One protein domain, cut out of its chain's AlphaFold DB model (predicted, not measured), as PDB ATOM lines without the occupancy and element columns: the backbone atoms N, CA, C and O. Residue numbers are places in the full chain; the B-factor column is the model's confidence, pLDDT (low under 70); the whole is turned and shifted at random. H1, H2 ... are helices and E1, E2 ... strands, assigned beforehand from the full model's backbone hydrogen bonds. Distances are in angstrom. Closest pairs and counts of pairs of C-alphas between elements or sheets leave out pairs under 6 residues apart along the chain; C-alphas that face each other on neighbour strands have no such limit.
ATOM      1  N   THR A  25     261.398 407.930 401.025       96.94
ATOM      2  CA  THR A  25     261.572 409.372 401.271       96.94
ATOM      3  C   THR A  25     260.422 409.971 402.103       96.94
ATOM      4  O   THR A  25     259.618 409.233 402.681       96.94
ATOM      5  N   ASN A  26     260.383 411.300 402.247       93.25
ATOM      6  CA  ASN A  26     259.232 412.042 402.771       93.25
ATOM      7  C   ASN A  26     258.414 412.648 401.623       93.25
ATOM      8  O   ASN A  26     258.922 412.806 400.519       93.25
ATOM      9  N   ASP A  27     257.167 413.028 401.902       91.88
ATOM     10  CA  ASP A  27     256.244 413.573 400.888       91.88
ATOM     11  C   ASP A  27     256.776 414.794 400.149       91.88
ATOM     12  O   ASP A  27     256.445 415.016 398.992       91.88
ATOM     13  N   GLU A  28     257.581 415.598 400.834       94.31
ATOM     14  CA  GLU A  28     258.155 416.816 400.275       94.31
ATOM     15  C   GLU A  28     259.334 416.526 399.334       94.31
ATOM     16  O   GLU A  28     259.964 417.461 398.852       94.31
ATOM     17  N   GLY A  29     259.697 415.256 399.120       92.50
ATOM     18  CA  GLY A  29     260.794 414.871 398.234       92.50
ATOM     19  C   GLY A  29     262.145 415.436 398.673       92.50
ATOM     20  O   GLY A  29     262.989 415.770 397.841       92.50
ATOM     21  N   ARG A  30     262.370 415.579 399.987       94.00
ATOM     22  CA  ARG A  30     263.663 416.031 400.522       94.00
ATOM     23  C   ARG A  30     264.634 414.862 400.589       94.00
ATOM     24  O   ARG A  30     264.601 414.054 401.521       94.00
ATOM     25  N   HIS A  31     265.513 414.784 399.603       92.75
ATOM     26  CA  HIS A  31     266.441 413.676 399.391       92.75
ATOM     27  C   HIS A  31     267.839 413.952 399.978       92.75
ATOM     28  O   HIS A  31     268.851 413.901 399.290       92.75
ATOM     29  N   TYR A  32     267.921 414.279 401.270       89.75
ATOM     30  CA  TYR A  32     269.178 414.765 401.870       89.75
ATOM     31  C   TYR A  32     270.094 413.687 402.464       89.75
ATOM     32  O   TYR A  32     271.242 413.985 402.792       89.75
ATOM     33  N   ALA A  33     269.624 412.448 402.619       91.00
ATOM     34  CA  ALA A  33     270.426 411.365 403.188       91.00
ATOM     35  C   ALA A  33     270.007 409.974 402.681       91.00
ATOM     36  O   ALA A  33     268.920 409.804 402.121       91.00
ATOM     37  N   GLY A  34     270.881 408.986 402.911       92.38
ATOM     38  CA  GLY A  34     270.651 407.568 402.618       92.38
ATOM     39  C   GLY A  34     270.254 407.295 401.165       92.38
ATOM     40  O   GLY A  34     270.692 407.987 400.246       92.38
ATOM     41  N   ALA A  35     269.364 406.317 400.976       94.62
ATOM     42  CA  ALA A  35     268.858 405.919 399.661       94.62
ATOM     43  C   ALA A  35     268.218 407.071 398.869       94.62
ATOM     44  O   ALA A  35     268.356 407.116 397.652       94.62
ATOM     45  N   ALA A  36     267.573 408.037 399.533       95.56
ATOM     46  CA  ALA A  36     266.994 409.186 398.839       95.56
ATOM     47  C   ALA A  36     268.074 410.089 398.231       95.56
ATOM     48  O   ALA A  36     267.989 410.452 397.060       95.56
ATOM     49  N   LYS A  37     269.131 410.392 398.993       95.56
ATOM     50  CA  LYS A  37     270.275 411.154 398.475       95.56
ATOM     51  C   LYS A  37     270.943 410.437 397.308       95.56
ATOM     52  O   LYS A  37     271.216 411.060 396.288       95.56
ATOM     53  N   TYR A  38     271.129 409.126 397.441       94.69
ATOM     54  CA  TYR A  38     271.653 408.299 396.363       94.69
ATOM     55  C   TYR A  38     270.799 408.401 395.093       94.69
ATOM     56  O   TYR A  38     271.324 408.620 394.002       94.69
ATOM     57  N   ALA A  39     269.475 408.285 395.233       96.50
ATOM     58  CA  ALA A  39     268.547 408.389 394.116       96.50
ATOM     59  C   ALA A  39     268.664 409.750 393.410       96.50
ATOM     60  O   ALA A  39     268.705 409.800 392.179       96.50
ATOM     61  N   GLN A  40     268.797 410.843 394.168       96.50
ATOM     62  CA  GLN A  40     269.005 412.180 393.606       96.50
ATOM     63  C   GLN A  40     270.350 412.286 392.862       96.50
ATOM     64  O   GLN A  40     270.394 412.751 391.727       96.50
ATOM     65  N   GLU A  41     271.449 411.844 393.478       95.12
ATOM     66  CA  GLU A  41     272.809 412.030 392.949       95.12
ATOM     67  C   GLU A  41     273.152 411.089 391.781       95.12
ATOM     68  O   GLU A  41     273.978 411.433 390.932       95.12
ATOM     69  N   HIS A  42     272.539 409.902 391.721       94.44
ATOM     70  CA  HIS A  42     272.955 408.832 390.803       94.44
ATOM     71  C   HIS A  42     271.838 408.260 389.933       94.44
ATOM     72  O   HIS A  42     272.114 407.634 388.903       94.44
ATOM     73  N   CYS A  43     270.580 408.451 390.323       95.56
ATOM     74  CA  CYS A  43     269.425 407.949 389.578       95.56
ATOM     75  C   CYS A  43     268.600 409.077 388.951       95.56
ATOM     76  O   CYS A  43     267.684 408.795 388.186       95.56
ATOM     77  N   GLY A  44     268.952 410.340 389.213       96.69
ATOM     78  CA  GLY A  44     268.259 411.501 388.665       96.69
ATOM     79  C   GLY A  44     266.888 411.740 389.290       96.69
ATOM     80  O   GLY A  44     266.039 412.329 388.631       96.69
ATOM     81  N   ALA A  45     266.658 411.273 390.524       97.69
ATOM     82  CA  ALA A  45     265.444 411.617 391.257       97.69
ATOM     83  C   ALA A  45     265.376 413.137 391.459       97.69
ATOM     84  O   ALA A  45     266.329 413.761 391.933       97.69
ATOM     85  N   GLU A  46     264.255 413.733 391.075       97.94
ATOM     86  CA  GLU A  46     264.049 415.173 391.122       97.94
ATOM     87  C   GLU A  46     263.735 415.633 392.555       97.94
ATOM     88  O   GLU A  46     262.812 415.106 393.184       97.94
ATOM     89  N   PRO A  47     264.453 416.641 393.090       95.94
ATOM     90  CA  PRO A  47     264.122 417.224 394.384       95.94
ATOM     91  C   PRO A  47     262.678 417.729 394.405       95.94
ATOM     92  O   PRO A  47     262.248 418.428 393.490       95.94
ATOM     93  N   GLY A  48     261.939 417.423 395.472       96.94
ATOM     94  CA  GLY A  48     260.524 417.788 395.582       96.94
ATOM     95  C   GLY A  48     259.550 416.683 395.165       96.94
ATOM     96  O   GLY A  48     258.365 416.789 395.475       96.94
ATOM     97  N   ILE A  49     260.024 415.601 394.533       97.75
ATOM     98  CA  ILE A  49     259.182 414.452 394.180       97.75
ATOM     99  C   ILE A  49     259.246 413.394 395.288       97.75
ATOM    100  O   ILE A  49     260.191 412.616 395.397       97.75
ATOM    101  N   GLY A  50     258.233 413.385 396.155       96.50
ATOM    102  CA  GLY A  50     258.143 412.452 397.283       96.50
ATOM    103  C   GLY A  50     257.454 411.120 396.985       96.50
ATOM    104  O   GLY A  50     257.524 410.215 397.813       96.50
ATOM    105  N   VAL A  51     256.781 410.993 395.839       98.06
ATOM    106  CA  VAL A  51     255.950 409.832 395.490       98.06
ATOM    107  C   VAL A  51     256.012 409.540 393.993       98.06
ATOM    108  O   VAL A  51     255.975 410.462 393.179       98.06
ATOM    109  N   GLY A  52     256.070 408.258 393.635       98.25
ATOM    110  CA  GLY A  52     255.965 407.802 392.252       98.25
ATOM    111  C   GLY A  52     257.279 407.845 391.460       98.25
ATOM    112  O   GLY A  52     258.360 408.009 392.038       98.25
ATOM    113  N   PRO A  53     257.211 407.656 390.128       98.19
ATOM    114  CA  PRO A  53     258.389 407.628 389.267       98.19
ATOM    115  C   PRO A  53     259.072 409.001 389.194       98.19
ATOM    116  O   PRO A  53     258.419 410.033 389.040       98.19
ATOM    117  N   THR A  54     260.402 409.013 389.269       98.06
ATOM    118  CA  THR A  54     261.224 410.226 389.171       98.06
ATOM    119  C   THR A  54     262.629 409.893 388.664       98.06
ATOM    120  O   THR A  54     263.334 409.068 389.242       98.06
ATOM    121  N   GLY A  55     263.034 410.480 387.535       96.50
ATOM    122  CA  GLY A  55     264.249 410.064 386.828       96.50
ATOM    123  C   GLY A  55     264.255 408.559 386.530       96.50
ATOM    124  O   GLY A  55     263.289 408.006 386.009       96.50
ATOM    125  N   ARG A  56     265.346 407.879 386.895       97.12
ATOM    126  CA  ARG A  56     265.481 406.412 386.878       97.12
ATOM    127  C   ARG A  56     265.311 405.836 388.290       97.12
ATOM    128  O   ARG A  56     266.078 404.985 388.747       97.12
ATOM    129  N   ALA A  57     264.337 406.360 389.014       98.19
ATOM    130  CA  ALA A  57     264.022 405.980 390.376       98.19
ATOM    131  C   ALA A  57     262.508 406.004 390.615       98.19
ATOM    132  O   ALA A  57     261.736 406.524 389.809       98.19
ATOM    133  N   TYR A  58     262.090 405.425 391.734       98.69
ATOM    134  CA  TYR A  58     260.713 405.466 392.207       98.69
ATOM    135  C   TYR A  58     260.707 405.807 393.698       98.69
ATOM    136  O   TYR A  58     261.344 405.124 394.505       98.69
ATOM    137  N   ALA A  59     259.997 406.870 394.060       98.56
ATOM    138  CA  ALA A  59     259.899 407.366 395.422       98.56
ATOM    139  C   ALA A  59     258.700 406.743 396.150       98.56
ATOM    140  O   ALA A  59     257.569 406.799 395.669       98.56
ATOM    141  N   ILE A  60     258.943 406.189 397.338       98.38
ATOM    142  CA  ILE A  60     257.898 405.710 398.251       98.38
ATOM    143  C   ILE A  60     257.915 406.579 399.517       98.38
ATOM    144  O   ILE A  60     258.930 406.608 400.228       98.38
ATOM    145  N   PRO A  61     256.816 407.273 399.862       96.50
ATOM    146  CA  PRO A  61     256.700 407.962 401.140       96.50
ATOM    147  C   PRO A  61     256.753 406.994 402.329       96.50
ATOM    148  O   PRO A  61     255.936 406.089 402.467       96.50
ATOM    149  N   THR A  62     257.696 407.210 403.249       95.00
ATOM    150  CA  THR A  62     257.909 406.324 404.415       95.00
ATOM    151  C   THR A  62     257.752 407.025 405.764       95.00
ATOM    152  O   THR A  62     257.677 406.373 406.806       95.00
ATOM    153  N   MET A  63     257.684 408.358 405.783       92.06
ATOM    154  CA  MET A  63     257.774 409.146 407.021       92.06
ATOM    155  C   MET A  63     256.419 409.585 407.601       92.06
ATOM    156  O   MET A  63     256.393 410.234 408.640       92.06
ATOM    157  N   ASN A  64     255.300 409.175 406.997       89.25
ATOM    158  CA  ASN A  64     253.947 409.631 407.359       89.25
ATOM    159  C   ASN A  64     253.085 408.567 408.047       89.25
ATOM    160  O   ASN A  64     251.857 408.596 407.998       89.25
ATOM    161  N   GLY A  65     253.744 407.624 408.716       90.81
ATOM    162  CA  GLY A  65     253.088 406.561 409.468       90.81
ATOM    163  C   GLY A  65     252.837 405.291 408.658       90.81
ATOM    164  O   GLY A  65     253.043 405.223 407.448       90.81
ATOM    165  N   TRP A  66     252.435 404.252 409.384       91.62
ATOM    166  CA  TRP A  66     252.398 402.882 408.882       91.62
ATOM    167  C   TRP A  66     251.323 402.650 407.821       91.62
ATOM    168  O   TRP A  66     251.609 402.035 406.803       91.62
ATOM    169  N   ASN A  67     250.104 403.154 408.036       92.75
ATOM    170  CA  ASN A  67     248.998 402.935 407.100       92.75
ATOM    171  C   ASN A  67     249.314 403.527 405.728       92.75
ATOM    172  O   ASN A  67     249.202 402.829 404.733       92.75
ATOM    173  N   ARG A  68     249.843 404.755 405.702       93.69
ATOM    174  CA  ARG A  68     250.254 405.370 404.446       93.69
ATOM    175  C   ARG A  68     251.375 404.598 403.763       93.69
ATOM    176  O   ARG A  68     251.297 404.384 402.569       93.69
ATOM    177  N   LEU A  69     252.381 404.125 404.505       94.94
ATOM    178  CA  LEU A  69     253.417 403.272 403.915       94.94
ATOM    179  C   LEU A  69     252.814 402.041 403.216       94.94
ATOM    180  O   LEU A  69     253.279 401.686 402.140       94.94
ATOM    181  N   LYS A  70     251.790 401.403 403.798       95.38
ATOM    182  CA  LYS A  70     251.113 400.273 403.143       95.38
ATOM    183  C   LYS A  70     250.487 400.676 401.816       95.38
ATOM    184  O   LYS A  70     250.726 399.997 400.826       95.38
ATOM    185  N   ASP A  71     249.723 401.764 401.820       96.81
ATOM    186  CA  ASP A  71     249.014 402.245 400.634       96.81
ATOM    187  C   ASP A  71     250.013 402.594 399.517       96.81
ATOM    188  O   ASP A  71     249.847 402.188 398.373       96.81
ATOM    189  N   GLU A  72     251.119 403.261 399.857       97.88
ATOM    190  CA  GLU A  72     252.153 403.631 398.882       97.88
ATOM    191  C   GLU A  72     252.943 402.419 398.360       97.88
ATOM    192  O   GLU A  72     253.315 402.383 397.187       97.88
ATOM    193  N   VAL A  73     253.188 401.397 399.192       98.06
ATOM    194  CA  VAL A  73     253.778 400.130 398.722       98.06
ATOM    195  C   VAL A  73     252.818 399.407 397.780       98.06
ATOM    196  O   VAL A  73     253.262 398.870 396.767       98.06
ATOM    197  N   GLN A  74     251.516 399.424 398.065       98.19
ATOM    198  CA  GLN A  74     250.517 398.850 397.170       98.19
ATOM    199  C   GLN A  74     250.489 399.581 395.820       98.19
ATOM    200  O   GLN A  74     250.561 398.924 394.784       98.19
ATOM    201  N   HIS A  75     250.480 400.918 395.810       98.44
ATOM    202  CA  HIS A  75     250.562 401.694 394.566       98.44
ATOM    203  C   HIS A  75     251.842 401.398 393.775       98.44
ATOM    204  O   HIS A  75     251.813 401.320 392.547       98.44
ATOM    205  N   PHE A  76     252.971 401.209 394.463       98.75
ATOM    206  CA  PHE A  76     254.211 400.790 393.818       98.75
ATOM    207  C   PHE A  76     254.085 399.403 393.172       98.75
ATOM    208  O   PHE A  76     254.511 399.234 392.032       98.75
ATOM    209  N   ILE A  77     253.501 398.422 393.867       98.62
ATOM    210  CA  ILE A  77     253.295 397.070 393.323       98.62
ATOM    211  C   ILE A  77     252.398 397.125 392.084       98.62
ATOM    212  O   ILE A  77     252.760 396.566 391.051       98.62
ATOM    213  N   GLU A  78     251.287 397.862 392.150       98.62
ATOM    214  CA  GLU A  78     250.376 398.059 391.017       98.62
ATOM    215  C   GLU A  78     251.085 398.712 389.821       98.62
ATOM    216  O   GLU A  78     250.870 398.314 388.675       98.62
ATOM    217  N   TYR A  79     251.966 399.683 390.073       98.75
ATOM    218  CA  TYR A  79     252.804 400.284 389.039       98.75
ATOM    219  C   TYR A  79     253.782 399.261 388.444       98.75
ATOM    220  O   TYR A  79     253.893 399.144 387.227       98.75
ATOM    221  N   ALA A  80     254.478 398.489 389.279       98.69
ATOM    222  CA  ALA A  80     255.440 397.494 388.817       98.69
ATOM    223  C   ALA A  80     254.784 396.392 387.966       98.69
ATOM    224  O   ALA A  80     255.374 395.969 386.970       98.69
ATOM    225  N   ASP A  81     253.559 395.982 388.310       98.44
ATOM    226  CA  ASP A  81     252.749 395.029 387.540       98.44
ATOM    227  C   ASP A  81     252.361 395.572 386.158       98.44
ATOM    228  O   ASP A  81     252.338 394.834 385.172       98.44
ATOM    229  N   GLN A  82     252.064 396.872 386.070       98.44
ATOM    230  CA  GLN A  82     251.712 397.542 384.813       98.44
ATOM    231  C   GLN A  82     252.924 397.805 383.909       98.44
ATOM    232  O   GLN A  82     252.745 398.066 382.719       98.44
ATOM    233  N   HIS A  83     254.138 397.695 384.455       98.44
ATOM    234  CA  HIS A  83     255.404 397.958 383.773       98.44
ATOM    235  C   HIS A  83     256.344 396.737 383.783       98.44
ATOM    236  O   HIS A  83     257.472 396.825 384.283       98.44
ATOM    237  N   PRO A  84     255.930 395.577 383.229       98.12
ATOM    238  CA  PRO A  84     256.735 394.353 383.239       98.12
ATOM    239  C   PRO A  84     258.051 394.472 382.449       98.12
ATOM    240  O   PRO A  84     258.953 393.654 382.622       98.12
ATOM    241  N   GLU A  85     258.179 395.474 381.576       97.69
ATOM    242  CA  GLU A  85     259.400 395.805 380.840       97.69
ATOM    243  C   GLU A  85     260.476 396.489 381.697       97.69
ATOM    244  O   GLU A  85     261.643 396.526 381.302       97.69
ATOM    245  N   GLN A  86     260.095 397.045 382.849       98.19
ATOM    246  CA  GLN A  86     261.000 397.723 383.772       98.19
ATOM    247  C   GLN A  86     261.473 396.759 384.856       98.19
ATOM    248  O   GLN A  86     260.708 395.929 385.331       98.19
ATOM    249  N   SER A  87     262.732 396.894 385.274       98.12
ATOM    250  CA  SER A  87     263.312 396.161 386.403       98.12
ATOM    251  C   SER A  87     263.441 397.105 387.593       98.12
ATOM    252  O   SER A  87     264.058 398.163 387.473       98.12
ATOM    253  N   PHE A  88     262.866 396.745 388.736       98.50
ATOM    254  CA  PHE A  88     262.836 397.574 389.937       98.50
ATOM    255  C   PHE A  88     263.797 397.029 390.987       98.50
ATOM    256  O   PHE A  88     263.592 395.946 391.532       98.50
ATOM    257  N   PHE A  89     264.833 397.798 391.306       98.00
ATOM    258  CA  PHE A  89     265.755 397.511 392.397       98.00
ATOM    259  C   PHE A  89     265.204 398.112 393.690       98.00
ATOM    260  O   PHE A  89     265.279 399.326 393.897       98.00
ATOM    261  N   VAL A  90     264.616 397.280 394.550       98.06
ATOM    262  CA  VAL A  90     263.931 397.736 395.764       98.06
ATOM    263  C   VAL A  90     264.899 397.778 396.929       98.06
ATOM    264  O   VAL A  90     265.336 396.740 397.407       98.06
ATOM    265  N   THR A  91     265.239 398.973 397.411       96.50
ATOM    266  CA  THR A  91     266.063 399.109 398.625       96.50
ATOM    267  C   THR A  91     265.308 398.609 399.861       96.50
ATOM    268  O   THR A  91     264.120 398.295 399.795       96.50
ATOM    269  N   ARG A  92     265.957 398.578 401.030       95.12
ATOM    270  CA  ARG A  92     265.277 398.374 402.319       95.12
ATOM    271  C   ARG A  92     264.389 399.578 402.694       95.12
ATOM    272  O   ARG A  92     264.661 400.315 403.648       95.12
ATOM    273  N   VAL A  93     263.341 399.811 401.900       95.75
ATOM    274  CA  VAL A  93     262.420 400.951 401.971       95.75
ATOM    275  C   VAL A  93     261.881 401.089 403.393       95.75
ATOM    276  O   VAL A  93     261.314 400.165 403.959       95.75
ATOM    277  N   GLY A  94     262.081 402.258 404.001       91.38
ATOM    278  CA  GLY A  94     261.599 402.548 405.353       91.38
ATOM    279  C   GLY A  94     262.420 401.939 406.501       91.38
ATOM    280  O   GLY A  94     262.214 402.341 407.646       91.38
ATOM    281  N   ALA A 114     257.677 389.684 389.634       96.81
ATOM    282  CA  ALA A 114     259.000 389.115 389.372       96.81
ATOM    283  C   ALA A 114     260.035 390.147 388.894       96.81
ATOM    284  O   ALA A 114     261.232 389.918 389.051       96.81
ATOM    285  N   ASN A 115     259.589 391.278 388.344       98.06
ATOM    286  CA  ASN A 115     260.450 392.397 387.975       98.06
ATOM    287  C   ASN A 115     260.845 393.287 389.168       98.06
ATOM    288  O   ASN A 115     261.591 394.247 388.981       98.06
ATOM    289  N   CYS A 116     260.415 392.966 390.391       98.19
ATOM    290  CA  CYS A 116     260.921 393.571 391.619       98.19
ATOM    291  C   CYS A 116     262.038 392.719 392.233       98.19
ATOM    292  O   CYS A 116     261.807 391.639 392.794       98.19
ATOM    293  N   LEU A 117     263.257 393.253 392.192       97.31
ATOM    294  CA  LEU A 117     264.405 392.740 392.920       97.31
ATOM    295  C   LEU A 117     264.346 393.237 394.369       97.31
ATOM    296  O   LEU A 117     264.743 394.362 394.675       97.31
ATOM    297  N   LEU A 118     263.803 392.398 395.250       97.06
ATOM    298  CA  LEU A 118     263.669 392.690 396.678       97.06
ATOM    299  C   LEU A 118     264.986 392.430 397.435       97.06
ATOM    300  O   LEU A 118     265.790 391.612 396.977       97.06
ATOM    301  N   PRO A 119     265.192 393.055 398.610       95.56
ATOM    302  CA  PRO A 119     266.316 392.727 399.479       95.56
ATOM    303  C   PRO A 119     266.334 391.240 399.870       95.56
ATOM    304  O   PRO A 119     265.291 390.586 399.987       95.56
TER     305      PRO A 119
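What this domain is: This is residues 25 to 94 and 114 to 119 of the 139 residues of the protein "Phage protein" of Acidisarcina polymorpha (UniProt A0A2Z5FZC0). How is it built? Strand E2, in an antiparallel hairpin with E1, runs through the middle between helices H1 and H2, with E3 near it. Its make-up? The printed part has 76 residues, mixed in class, with H1, E1, E2, H2, E3 in order. It is compact, radius of gyration of the C-alphas 11.6 A, spans 30 by 29 by 20 A.

Where its parts are: Where are the helices? H1, residues 34 to 43, begins at C-alpha 34 (270.651, 407.568, 402.618). H2, residues 66 to 82, is 24.7 A long. The strands? E1 is residues 52 to 54, E2 57 to 61, E3 87 to 90, ending at C-alpha 90 (263.931, 397.736, 395.764).

How they stand to each other: How do E1 and E2 pair? N 52 and O 59 are 2.9 A apart, within hydrogen-bond range. The helices? The closest C-alphas of E2 and H2, 60 and 72, are 6.1 A apart. In H1 and H2 every O i to N i+4 pair is within range.

The domain as a whole: Any cut? Residues 95 to 113 are not printed; C-alphas 94 and 114 are 21.0 A apart. Low pLDDT? No printed residue is under 70.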